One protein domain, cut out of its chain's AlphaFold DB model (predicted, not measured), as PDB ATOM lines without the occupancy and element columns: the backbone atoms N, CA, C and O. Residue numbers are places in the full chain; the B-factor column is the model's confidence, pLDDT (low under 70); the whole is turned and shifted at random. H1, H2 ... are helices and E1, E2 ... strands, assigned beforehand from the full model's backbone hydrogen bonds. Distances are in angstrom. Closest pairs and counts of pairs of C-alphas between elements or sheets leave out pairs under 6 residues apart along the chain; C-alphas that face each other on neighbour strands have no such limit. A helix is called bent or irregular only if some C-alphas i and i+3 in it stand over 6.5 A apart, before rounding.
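AT A GLANCE: This is residues 6 to 93 of the 393 residues of an uncharacterized protein of Flavobacterium sp. (UniProt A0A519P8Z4). Three strand hairpins join in one strongly twisted, branched sheet, built round the long strand E4: E3 runs beside E4 on one side, and on its other side the hairpins E1-E2 and E5-E6 each pair with a different part of it, through E2 and E6. The short helix H1 lies over E3 and E4, and the shorter H2 only grazes the sheet near the end of E4. The printed part has 88 residues, with named elements in the order E1, E2, H1, E3, E4, H2, E5, E6; the neighbour strands are antiparallel, and the class is mixed, helices and strands. The whole is compact, with a radius of gyration of the C-alphas of 12.8 A and spans of 35 by 35 by 24 A.

IN THESE COORDINATES: E4, residues 56 to 63, measures 23.1 A and begins at C-alpha 56 (25.742, 42.959, 80.736). E3 is residues 45 to 50, 16.4 A. E2 is residues 22 to 29, 22.3 A. E1, residues 8 to 16, measures 20.9 A, begins at C-alpha 8 (16.739, 36.733, 78.120) and bends by 63 degrees at residue 11. E5 is residues 81 to 84, and E6, residues 87 to 91, ends at C-alpha 91 (14.036, 48.512, 69.466). H1 is residues 34 to 40 and H2 residues 67 to 71. H2 is neither bent nor irregular, but only just: C-alphas 67 and 70 are 6.2 A apart.

HOW THE PARTS SIT: E4 has staggered pairing. E3, in a hairpin with E4, is on one side of it, with N 47 and O 59 at 2.9 A. On the other side E2 is beside residues 57 to 59, with N 28 and O 58 at 2.8 A, and E6 is beside residues 60 to 63, with N 90 and O 62 at 2.8 A. E1 and E2 form a hairpin, with N 13 and O 25 at 2.8 A. E5 and E6 form another, with N 82 and O 89 at 2.9 A. E1, E3 and E5 are edge strands; E1 and E5 are apart. H1 is on the sheet at a height of 9.8 A, over E3 and only just over E4, where 3 of its C-alphas fall. On the local plane it runs slantwise to E3 at 54 degrees; the closest C-alphas of the two, Lys 38 and Asp 45, are 6.5 A apart. H2 grazes the sheet with residues 68 to 71; its closest C-alphas to E4 are Tyr 69 and Val 62, 5.7 A. H1 and H2 are apart. In H1 every O i to N i+4 pair is within hydrogen-bond range; in H2 0 of 1 is, and 1 of 2 O i to N i+3 pairs.

THE WHOLE: The C-alphas farthest apart are those of Asp 53 and Asn 65, 35.9 A. The printed part has no cut and no long link; H2 to E5, with 9 residues, is short, and the others are tight. Mean pLDDT of the printed part is 79.4; it is under 70 at residues 15 to 18, 20, 22 to 23, 76 to 80 and 92 to 93.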
ATOM      1  N   THR A   6      15.169  31.627  78.681       84.25
ATOM      2  CA  THR A   6      16.576  31.537  79.103       84.25
ATOM      3  C   THR A   6      17.540  32.349  78.239       84.25
ATOM      4  O   THR A   6      18.650  32.627  78.686       84.25
ATOM      5  N   ALA A   7      17.141  32.745  77.027       82.44
ATOM      6  CA  ALA A   7      17.931  33.638  76.178       82.44
ATOM      7  C   ALA A   7      17.883  35.100  76.663       82.44
ATOM      8  O   ALA A   7      18.695  35.929  76.245       82.44
ATOM      9  N   TYR A   8      16.942  35.410  77.558       86.06
ATOM     10  CA  TYR A   8      16.739  36.733  78.120       86.06
ATOM     11  C   TYR A   8      17.247  36.805  79.557       86.06
ATOM     12  O   TYR A   8      17.139  35.867  80.348       86.06
ATOM     13  N   LEU A   9      17.758  37.973  79.917       86.94
ATOM     14  CA  LEU A   9      17.913  38.357  81.305       86.94
ATOM     15  C   LEU A   9      16.521  38.569  81.904       86.94
ATOM     16  O   LEU A   9      15.636  39.131  81.261       86.94
ATOM     17  N   ASN A  10      16.338  38.212  83.175       82.56
ATOM     18  CA  ASN A  10      15.130  38.557  83.933       82.56
ATOM     19  C   ASN A  10      15.127  40.047  84.343       82.56
ATOM     20  O   ASN A  10      14.938  40.396  85.509       82.56
ATOM     21  N   LYS A  11      15.471  40.925  83.397       78.62
ATOM     22  CA  LYS A  11      15.661  42.364  83.567       78.62
ATOM     23  C   LYS A  11      15.335  43.066  82.251       78.62
ATOM     24  O   LYS A  11      15.860  42.698  81.202       78.62
ATOM     25  N   ASN A  12      14.532  44.121  82.332       77.75
ATOM     26  CA  ASN A  12      14.053  44.864  81.169       77.75
ATOM     27  C   ASN A  12      14.603  46.289  81.154       77.75
ATOM     28  O   ASN A  12      14.800  46.905  82.202       77.75
ATOM     29  N   ILE A  13      14.767  46.840  79.952       76.06
ATOM     30  CA  ILE A  13      14.884  48.286  79.768       76.06
ATOM     31  C   ILE A  13      13.470  48.851  79.793       76.06
ATOM     32  O   ILE A  13      12.699  48.694  78.844       76.06
ATOM     33  N   ASN A  14      13.124  49.493  80.903       76.19
ATOM     34  CA  ASN A  14      11.822  50.117  81.063       76.19
ATOM     35  C   ASN A  14      11.834  51.534  80.500       76.19
ATOM     36  O   ASN A  14      12.685  52.348  80.852       76.19
ATOM     37  N   THR A  15      10.845  51.841  79.671       68.12
ATOM     38  CA  THR A  15      10.643  53.177  79.101       68.12
ATOM     39  C   THR A  15       9.211  53.630  79.313       68.12
ATOM     40  O   THR A  15       8.339  52.805  79.555       68.12
ATOM     41  N   ILE A  16       8.966  54.934  79.277       67.12
ATOM     42  CA  ILE A  16       7.623  55.499  79.426       67.12
ATOM     43  C   ILE A  16       7.144  55.896  78.027       67.12
ATOM     44  O   ILE A  16       7.823  56.649  77.330       67.12
ATOM     45  N   SER A  17       6.005  55.359  77.595       64.12
ATOM     46  CA  SER A  17       5.385  55.696  76.313       64.12
ATOM     47  C   SER A  17       4.899  57.150  76.292       64.12
ATOM     48  O   SER A  17       4.754  57.800  77.328       64.12
ATOM     49  N   SER A  18       4.529  57.649  75.109       60.03
ATOM     50  CA  SER A  18       3.865  58.954  74.966       60.03
ATOM     51  C   SER A  18       2.522  59.053  75.708       60.03
ATOM     52  O   SER A  18       2.029  60.155  75.926       60.03
ATOM     53  N   THR A  19       1.940  57.920  76.115       72.50
ATOM     54  CA  THR A  19       0.711  57.836  76.917       72.50
ATOM     55  C   THR A  19       0.976  57.652  78.417       72.50
ATOM     56  O   THR A  19       0.032  57.456  79.178       72.50
ATOM     57  N   GLY A  20       2.239  57.703  78.861       67.88
ATOM     58  CA  GLY A  20       2.622  57.545  80.269       67.88
ATOM     59  C   GLY A  20       2.689  56.094  80.761       67.88
ATOM     60  O   GLY A  20       2.938  55.865  81.941       67.88
ATOM     61  N   GLN A  21       2.481  55.110  79.882       71.56
ATOM     62  CA  GLN A  21       2.546  53.686  80.225       71.56
ATOM     63  C   GLN A  21       3.989  53.191  80.203       71.56
ATOM     64  O   GLN A  21       4.745  53.509  79.285       71.56
ATOM     65  N   GLN A  22       4.377  52.387  81.193       69.00
ATOM     66  CA  GLN A  22       5.696  51.769  81.203       69.00
ATOM     67  C   GLN A  22       5.725  50.597  80.214       69.00
ATOM     68  O   GLN A  22       4.916  49.677  80.304       69.00
ATOM     69  N   VAL A  23       6.671  50.625  79.279       69.44
ATOM     70  CA  VAL A  23       6.931  49.553  78.320       69.44
ATOM     71  C   VAL A  23       8.317  48.989  78.602       69.44
ATOM     72  O   VAL A  23       9.324  49.696  78.485       69.44
ATOM     73  N   GLY A  24       8.357  47.722  79.011       73.81
ATOM     74  CA  GLY A  24       9.592  46.969  79.205       73.81
ATOM     75  C   GLY A  24      10.051  46.339  77.896       73.81
ATOM     76  O   GLY A  24       9.270  45.656  77.241       73.81
ATOM     77  N   ASN A  25      11.313  46.554  77.532       76.06
ATOM     78  CA  ASN A  25      11.972  45.838  76.442       76.06
ATOM     79  C   ASN A  25      12.930  44.811  77.042       76.06
ATOM     80  O   ASN A  25      13.768  45.165  77.880       76.06
ATOM     81  N   SER A  26      12.800  43.556  76.624       80.81
ATOM     82  CA  SER A  26      13.640  42.462  77.104       80.81
ATOM     83  C   SER A  26      15.109  42.700  76.743       80.81
ATOM     84  O   SER A  26      15.433  43.260  75.688       80.81
ATOM     85  N   ARG A  27      16.012  42.258  77.620       86.38
ATOM     86  CA  ARG A  27      17.457  42.227  77.355       86.38
ATOM     87  C   ARG A  27      17.898  40.791  77.148       86.38
ATOM     88  O   ARG A  27      17.568  39.935  77.961       86.38
ATOM     89  N   ALA A  28      18.653  40.533  76.093       87.12
ATOM     90  CA  ALA A  28      19.240  39.230  75.824       87.12
ATOM     91  C   ALA A  28      20.605  39.070  76.497       87.12
ATOM     92  O   ALA A  28      21.336  40.046  76.706       87.12
ATOM     93  N   VAL A  29      20.946  37.819  76.805       87.81
ATOM     94  CA  VAL A  29      22.292  37.425  77.236       87.81
ATOM     95  C   VAL A  29      23.262  37.608  76.066       87.81
ATOM     96  O   VAL A  29      22.980  37.183  74.950       87.81
ATOM     97  N   ILE A  30      24.417  38.226  76.313       86.50
ATOM     98  CA  ILE A  30      25.476  38.370  75.304       86.50
ATOM     99  C   ILE A  30      26.243  37.044  75.218       86.50
ATOM    100  O   ILE A  30      26.971  36.692  76.143       86.50
ATOM    101  N   THR A  31      26.067  36.306  74.121       82.12
ATOM    102  CA  THR A  31      26.749  35.019  73.872       82.12
ATOM    103  C   THR A  31      27.919  35.123  72.898       82.12
ATOM    104  O   THR A  31      28.796  34.265  72.901       82.12
ATOM    105  N   ASP A  32      27.934  36.163  72.068       82.94
ATOM    106  CA  ASP A  32      28.890  36.373  70.983       82.94
ATOM    107  C   ASP A  32      29.272  37.862  70.911       82.94
ATOM    108  O   ASP A  32      28.668  38.712  71.575       82.94
ATOM    109  N   ASP A  33      30.263  38.205  70.086       87.56
ATOM    110  CA  ASP A  33      30.614  39.600  69.828       87.56
ATOM    111  C   ASP A  33      29.498  40.361  69.082       87.56
ATOM    112  O   ASP A  33      28.624  39.789  68.422       87.56
ATOM    113  N   ALA A  34      29.550  41.693  69.152       86.00
ATOM    114  CA  ALA A  34      28.524  42.562  68.586       86.00
ATOM    115  C   ALA A  34      28.339  42.413  67.064       86.00
ATOM    116  O   ALA A  34      27.230  42.591  66.562       86.00
ATOM    117  N   THR A  35      29.397  42.109  66.311       86.62
ATOM    118  CA  THR A  35      29.301  41.927  64.855       86.62
ATOM    119  C   THR A  35      28.550  40.643  64.541       86.62
ATOM    120  O   THR A  35      27.609  40.661  63.743       86.62
ATOM    121  N   THR A  36      28.907  39.560  65.228       83.50
ATOM    122  CA  THR A  36      28.258  38.254  65.095       83.50
ATOM    123  C   THR A  36      26.779  38.328  65.470       83.50
ATOM    124  O   THR A  36      25.925  37.866  64.710       83.50
ATOM    125  N   LEU A  37      26.443  38.977  66.591       81.75
ATOM    126  CA  LEU A  37      25.053  39.150  67.027       81.75
ATOM    127  C   LEU A  37      24.219  39.939  66.007       81.75
ATOM    128  O   LEU A  37      23.104  39.531  65.680       81.75
ATOM    129  N   LYS A  38      24.761  41.032  65.452       85.50
ATOM    130  CA  LYS A  38      24.060  41.831  64.435       85.50
ATOM    131  C   LYS A  38      23.761  41.046  63.165       85.50
ATOM    132  O   LYS A  38      22.642  41.099  62.662       85.50
ATOM    133  N   GLN A  39      24.745  40.299  62.663       79.25
ATOM    134  CA  GLN A  39      24.570  39.479  61.464       79.25
ATOM    135  C   GLN A  39      23.581  38.334  61.689       79.25
ATOM    136  O   GLN A  39      22.777  38.041  60.805       79.25
ATOM    137  N   ARG A  40      23.629  37.695  62.864       77.00
ATOM    138  CA  ARG A  40      22.775  36.549  63.195       77.00
ATOM    139  C   ARG A  40      21.305  36.940  63.357       77.00
ATOM    140  O   ARG A  40      20.438  36.181  62.943       77.00
ATOM    141  N   PHE A  41      21.035  38.112  63.928       79.69
ATOM    142  CA  PHE A  41      19.684  38.545  64.302       79.69
ATOM    143  C   PHE A  41      19.123  39.686  63.447       79.69
ATOM    144  O   PHE A  41      18.134  40.307  63.831       79.69
ATOM    145  N   TYR A  42      19.739  39.975  62.294       82.94
ATOM    146  CA  TYR A  42      19.331  41.071  61.407       82.94
ATOM    147  C   TYR A  42      19.178  42.386  62.173       82.94
ATOM    148  O   TYR A  42      18.084  42.942  62.266       82.94
ATOM    149  N   LEU A  43      20.260  42.848  62.797       85.62
ATOM    150  CA  LEU A  43      20.264  44.078  63.584       85.62
ATOM    151  C   LEU A  43      21.218  45.085  62.955       85.62
ATOM    152  O   LEU A  43      22.346  44.749  62.592       85.62
ATOM    153  N   ASP A  44      20.778  46.336  62.862       86.56
ATOM    154  CA  ASP A  44      21.626  47.445  62.425       86.56
ATOM    155  C   ASP A  44      22.567  47.881  63.558       86.56
ATOM    156  O   ASP A  44      23.707  48.302  63.323       86.56
ATOM    157  N   ASP A  45      22.116  47.744  64.808       87.75
ATOM    158  CA  ASP A  45      22.912  48.058  65.988       87.75
ATOM    159  C   ASP A  45      22.489  47.284  67.242       87.75
ATOM    160  O   ASP A  45      21.444  46.634  67.273       87.75
ATOM    161  N   LEU A  46      23.306  47.386  68.293       87.75
ATOM    162  CA  LEU A  46      23.031  46.836  69.618       87.75
ATOM    163  C   LEU A  46      23.143  47.935  70.672       87.75
ATOM    164  O   LEU A  46      24.140  48.652  70.731       87.75
ATOM    165  N   LEU A  47      22.165  48.007  71.570       86.50
ATOM    166  CA  LEU A  47      22.289  48.760  72.807       86.50
ATOM    167  C   LEU A  47      22.732  47.788  73.891       86.50
ATOM    168  O   LEU A  47      21.920  47.049  74.452       86.50
ATOM    169  N   ILE A  48      24.029  47.793  74.181       87.81
ATOM    170  CA  ILE A  48      24.586  47.054  75.308       87.81
ATOM    171  C   ILE A  48      24.397  47.898  76.563       87.81
ATOM    172  O   ILE A  48      24.787  49.063  76.626       87.81
ATOM    173  N   THR A  49      23.779  47.299  77.569       85.06
ATOM    174  CA  THR A  49      23.542  47.910  78.875       85.06
ATOM    175  C   THR A  49      24.142  47.033  79.954       85.06
ATOM    176  O   THR A  49      24.148  45.805  79.843       85.06
ATOM    177  N   LYS A  50      24.627  47.678  81.011       87.88
ATOM    178  CA  LYS A  50      25.193  47.032  82.188       87.88
ATOM    179  C   LYS A  50      24.411  47.476  83.408       87.88
ATOM    180  O   LYS A  50      24.200  48.671  83.602       87.88
ATOM    181  N   ASP A  51      23.970  46.517  84.204       82.38
ATOM    182  CA  ASP A  51      23.280  46.811  85.455       82.38
ATOM    183  C   ASP A  51      24.258  47.182  86.574       82.38
ATOM    184  O   ASP A  51      25.471  47.002  86.462       82.38
ATOM    185  N   ALA A  52      23.712  47.654  87.697       81.31
ATOM    186  CA  ALA A  52      24.480  47.996  88.892       81.31
ATOM    187  C   ALA A  52      25.252  46.807  89.500       81.31
ATOM    188  O   ALA A  52      26.276  47.013  90.143       81.31
ATOM    189  N   ASP A  53      24.791  45.572  89.278       84.12
ATOM    190  CA  ASP A  53      25.483  44.335  89.670       84.12
ATOM    191  C   ASP A  53      26.526  43.873  88.633       84.12
ATOM    192  O   ASP A  53      27.149  42.828  88.795       84.12
ATOM    193  N   GLY A  54      26.737  44.655  87.573       84.75
ATOM    194  CA  GLY A  54      27.727  44.389  86.540       84.75
ATOM    195  C   GLY A  54      27.275  43.410  85.456       84.75
ATOM    196  O   GLY A  54      28.080  43.099  84.581       84.75
ATOM    197  N   VAL A  55      26.021  42.946  85.466       87.69
ATOM    198  CA  VAL A  55      25.513  42.032  84.432       87.69
ATOM    199  C   VAL A  55      25.227  42.801  83.142       87.69
ATOM    200  O   VAL A  55      24.409  43.727  83.103       87.69
ATOM    201  N   GLU A  56      25.914  42.402  82.074       90.62
ATOM    202  CA  GLU A  56      25.742  42.959  80.736       90.62
ATOM    203  C   GLU A  56      24.667  42.200  79.957       90.62
ATOM    204  O   GLU A  56      24.507  40.986  80.073       90.62
ATOM    205  N   GLY A  57      23.915  42.943  79.156       90.00
ATOM    206  CA  GLY A  57      22.868  42.422  78.293       90.00
ATOM    207  C   GLY A  57      22.599  43.397  77.168       90.00
ATOM    208  O   GLY A  57      22.911  44.586  77.287       90.00
ATOM    209  N   PHE A  58      22.018  42.910  76.080       88.31
ATOM    210  CA  PHE A  58      21.785  43.736  74.904       88.31
ATOM    211  C   PHE A  58      20.315  43.789  74.507       88.31
ATOM    212  O   PHE A  58      19.546  42.857  74.745       88.31
ATOM    213  N   THR A  59      19.945  44.884  73.855       86.44
ATOM    214  CA  THR A  59      18.711  44.987  73.080       86.44
ATOM    215  C   THR A  59      19.079  45.337  71.642       86.44
ATOM    216  O   THR A  59      19.927  46.200  71.411       86.44
ATOM    217  N   GLY A  60      18.482  44.642  70.676       85.44
ATOM    218  CA  GLY A  60      18.707  44.887  69.256       85.44
ATOM    219  C   GLY A  60      18.013  46.154  68.757       85.44
ATOM    220  O   GLY A  60      16.938  46.517  69.241       85.44
ATOM    221  N   LEU A  61      18.628  46.818  67.778       86.00
ATOM    222  CA  LEU A  61      18.073  47.977  67.086       86.00
ATOM    223  C   LEU A  61      18.046  47.728  65.584       86.00
ATOM    224  O   LEU A  61      19.015  47.232  65.007       86.00
ATOM    225  N   VAL A  62      16.943  48.134  64.962       85.69
ATOM    226  CA  VAL A  62      16.755  48.082  63.511       85.69
ATOM    227  C   VAL A  62      16.309  49.436  62.983       85.69
ATOM    228  O   VAL A  62      15.408  50.072  63.534       85.69
ATOM    229  N   ASN A  63      16.938  49.879  61.905       87.31
ATOM    230  CA  ASN A  63      16.562  51.073  61.165       87.31
ATOM    231  C   ASN A  63      15.192  50.849  60.528       87.31
ATOM    232  O   ASN A  63      15.005  49.872  59.810       87.31
ATOM    233  N   VAL A  64      14.241  51.765  60.725       82.25
ATOM    234  CA  VAL A  64      12.861  51.608  60.214       82.25
ATOM    235  C   VAL A  64      12.814  51.465  58.690       82.25
ATOM    236  O   VAL A  64      11.979  50.744  58.150       82.25
ATOM    237  N   ASN A  65      13.746  52.119  57.998       81.44
ATOM    238  CA  ASN A  65      13.869  52.079  56.542       81.44
ATOM    239  C   ASN A  65      14.957  51.103  56.058       81.44
ATOM    240  O   ASN A  65      15.270  51.073  54.870       81.44
ATOM    241  N   GLY A  66      15.556  50.327  56.967       81.25
ATOM    242  CA  GLY A  66      16.628  49.384  56.663       81.25
ATOM    243  C   GLY A  66      16.119  48.056  56.102       81.25
ATOM    244  O   GLY A  66      14.968  47.663  56.300       81.25
ATOM    245  N   ILE A  67      17.009  47.319  55.433       81.19
ATOM    246  CA  ILE A  67      16.707  45.978  54.904       81.19
ATOM    247  C   ILE A  67      16.347  44.986  56.017       81.19
ATOM    248  O   ILE A  67      15.506  44.111  55.822       81.19
ATOM    249  N   TYR A  68      16.939  45.158  57.198       83.25
ATOM    250  CA  TYR A  68      16.755  44.263  58.329       83.25
ATOM    251  C   TYR A  68      15.415  44.441  59.035       83.25
ATOM    252  O   TYR A  68      14.909  43.477  59.596       83.25
ATOM    253  N   TYR A  69      14.775  45.607  58.924       82.81
ATOM    254  CA  TYR A  69      13.451  45.857  59.501       82.81
ATOM    255  C   TYR A  69      12.412  44.811  59.083       82.81
ATOM    256  O   TYR A  69      11.598  44.369  59.889       82.81
ATOM    257  N   LYS A  70      12.469  44.380  57.817       80.56
ATOM    258  CA  LYS A  70      11.539  43.405  57.229       80.56
ATOM    259  C   LYS A  70      11.735  41.984  57.758       80.56
ATOM    260  O   LYS A  70      10.858  41.154  57.559       80.56
ATOM    261  N   MET A  71      12.859  41.715  58.420       81.50
ATOM    262  CA  MET A  71      13.159  40.419  59.031       81.50
ATOM    263  C   MET A  71      12.613  40.304  60.456       81.50
ATOM    264  O   MET A  71      12.745  39.251  61.071       81.50
ATOM    265  N   HIS A  72      11.987  41.355  60.993       79.00
ATOM    266  CA  HIS A  72      11.361  41.340  62.313       79.00
ATOM    267  C   HIS A  72       9.846  41.438  62.180       79.00
ATOM    268  O   HIS A  72       9.316  42.182  61.353       79.00
ATOM    269  N   ASN A  73       9.125  40.708  63.028       73.69
ATOM    270  CA  ASN A  73       7.678  40.840  63.102       73.69
ATOM    271  C   ASN A  73       7.323  42.225  63.663       73.69
ATOM    272  O   ASN A  73       7.633  42.536  64.815       73.69
ATOM    273  N   THR A  74       6.638  43.050  62.868       72.12
ATOM    274  CA  THR A  74       6.301  44.436  63.230       72.12
ATOM    275  C   THR A  74       5.442  44.549  64.487       72.12
ATOM    276  O   THR A  74       5.525  45.560  65.177       72.12
ATOM    277  N   SER A  75       4.681  43.507  64.843       71.00
ATOM    278  CA  SER A  75       3.915  43.461  66.100       71.00
ATOM    279  C   SER A  75       4.793  43.383  67.357       71.00
ATOM    280  O   SER A  75       4.316  43.671  68.451       71.00
ATOM    281  N   ARG A  76       6.072  43.008  67.206       64.44
ATOM    282  CA  ARG A  76       7.062  42.873  68.289       64.44
ATOM    283  C   ARG A  76       8.150  43.930  68.269       64.44
ATOM    284  O   ARG A  76       9.036  43.929  69.123       64.44
ATOM    285  N   ILE A  77       8.102  44.817  67.287       69.38
ATOM    286  CA  ILE A  77       8.963  45.981  67.270       69.38
ATOM    287  C   ILE A  77       8.476  46.885  68.400       69.38
ATOM    288  O   ILE A  77       7.338  47.358  68.397       69.38
ATOM    289  N   GLY A  78       9.327  47.045  69.410       62.03
ATOM    290  CA  GLY A  78       9.029  47.791  70.615       62.03
ATOM    291  C   GLY A  78       8.600  49.215  70.282       62.03
ATOM    292  O   GLY A  78       9.036  49.822  69.304       62.03
ATOM    293  N   SER A  79       7.750  49.785  71.134       59.62
ATOM    294  CA  SER A  79       7.279  51.168  70.988       59.62
ATOM    295  C   SER A  79       8.397  52.205  71.122       59.62
ATOM    296  O   SER A  79       8.180  53.389  70.857       59.62
ATOM    297  N   LEU A  80       9.574  51.781  71.587       65.94
ATOM    298  CA  LEU A  80      10.723  52.643  71.748       65.94
ATOM    299  C   LEU A  80      11.302  52.972  70.370       65.94
ATOM    300  O   LEU A  80      11.628  52.095  69.571       65.94
ATOM    301  N   ARG A  81      11.418  54.268  70.109       72.38
ATOM    302  CA  ARG A  81      12.022  54.847  68.912       72.38
ATOM    303  C   ARG A  81      13.226  55.645  69.376       72.38
ATOM    304  O   ARG A  81      13.094  56.462  70.284       72.38
ATOM    305  N   SER A  82      14.383  55.405  68.782       73.06
ATOM    306  CA  SER A  82      15.557  56.255  68.967       73.06
ATOM    307  C   SER A  82      15.979  56.836  67.622       73.06
ATOM    308  O   SER A  82      15.482  56.431  66.571       73.06
ATOM    309  N   TYR A  83      16.870  57.817  67.669       77.06
ATOM    310  CA  TYR A  83      17.533  58.349  66.492       77.06
ATOM    311  C   TYR A  83      19.014  58.026  66.577       77.06
ATOM    312  O   TYR A  83      19.669  58.339  67.573       77.06
ATOM    313  N   LYS A  84      19.548  57.425  65.518       72.06
ATOM    314  CA  LYS A  84      20.975  57.172  65.363       72.06
ATOM    315  C   LYS A  84      21.428  57.800  64.053       72.06
ATOM    316  O   LYS A  84      20.885  57.500  63.003       72.06
ATOM    317  N   PHE A  85      22.397  58.713  64.130       80.12
ATOM    318  CA  PHE A  85      22.928  59.440  62.966       80.12
ATOM    319  C   PHE A  85      21.853  60.099  62.076       80.12
ATOM    320  O   PHE A  85      22.009  60.188  60.866       80.12
ATOM    321  N   GLY A  86      20.763  60.580  62.683       78.12
ATOM    322  CA  GLY A  86      19.647  61.209  61.966       78.12
ATOM    323  C   GLY A  86      18.596  60.234  61.423       78.12
ATOM    324  O   GLY A  86      17.549  60.685  60.970       78.12
ATOM    325  N   GLU A  87      18.814  58.923  61.530       80.19
ATOM    326  CA  GLU A  87      17.857  57.895  61.120       80.19
ATOM    327  C   GLU A  87      17.072  57.349  62.312       80.19
ATOM    328  O   GLU A  87      17.592  57.212  63.422       80.19
ATOM    329  N   GLN A  88      15.798  57.029  62.081       82.44
ATOM    330  CA  GLN A  88      14.942  56.431  63.094       82.44
ATOM    331  C   GLN A  88      15.239  54.932  63.229       82.44
ATOM    332  O   GLN A  88      15.112  54.172  62.265       82.44
ATOM    333  N   VAL A  89      15.546  54.508  64.452       82.31
ATOM    334  CA  VAL A  89      15.707  53.104  64.843       82.31
ATOM    335  C   VAL A  89      14.589  52.688  65.789       82.31
ATOM    336  O   VAL A  89      14.200  53.450  66.681       82.31
ATOM    337  N   ASN A  90      14.102  51.463  65.632       81.31
ATOM    338  CA  ASN A  90      13.210  50.835  66.593       81.31
ATOM    339  C   ASN A  90      13.945  49.747  67.368       81.31
ATOM    340  O   ASN A  90      14.817  49.055  66.838       81.31
ATOM    341  N   TYR A  91      13.548  49.588  68.622       74.12
ATOM    342  CA  TYR A  91      14.036  48.512  69.466       74.12
ATOM    343  C   TYR A  91      13.243  47.256  69.153       74.12
ATOM    344  O   TYR A  91      12.033  47.303  68.938       74.12
ATOM    345  N   THR A  92      13.922  46.127  69.123       69.50
ATOM    346  CA  THR A  92      13.291  44.817  68.972       69.50
ATOM    347  C   THR A  92      13.290  44.109  70.325       69.50
ATOM    348  O   THR A  92      13.985  44.536  71.248       69.50
ATOM    349  N   ASP A  93      12.493  43.046  70.479       65.25
ATOM    350  CA  ASP A  93      12.482  42.161  71.660       65.25
ATOM    351  C   ASP A  93      13.825  41.410  71.779       65.25
ATOM    352  O   ASP A  93      13.968  40.250  71.395       65.25
TER     353      ASP A  93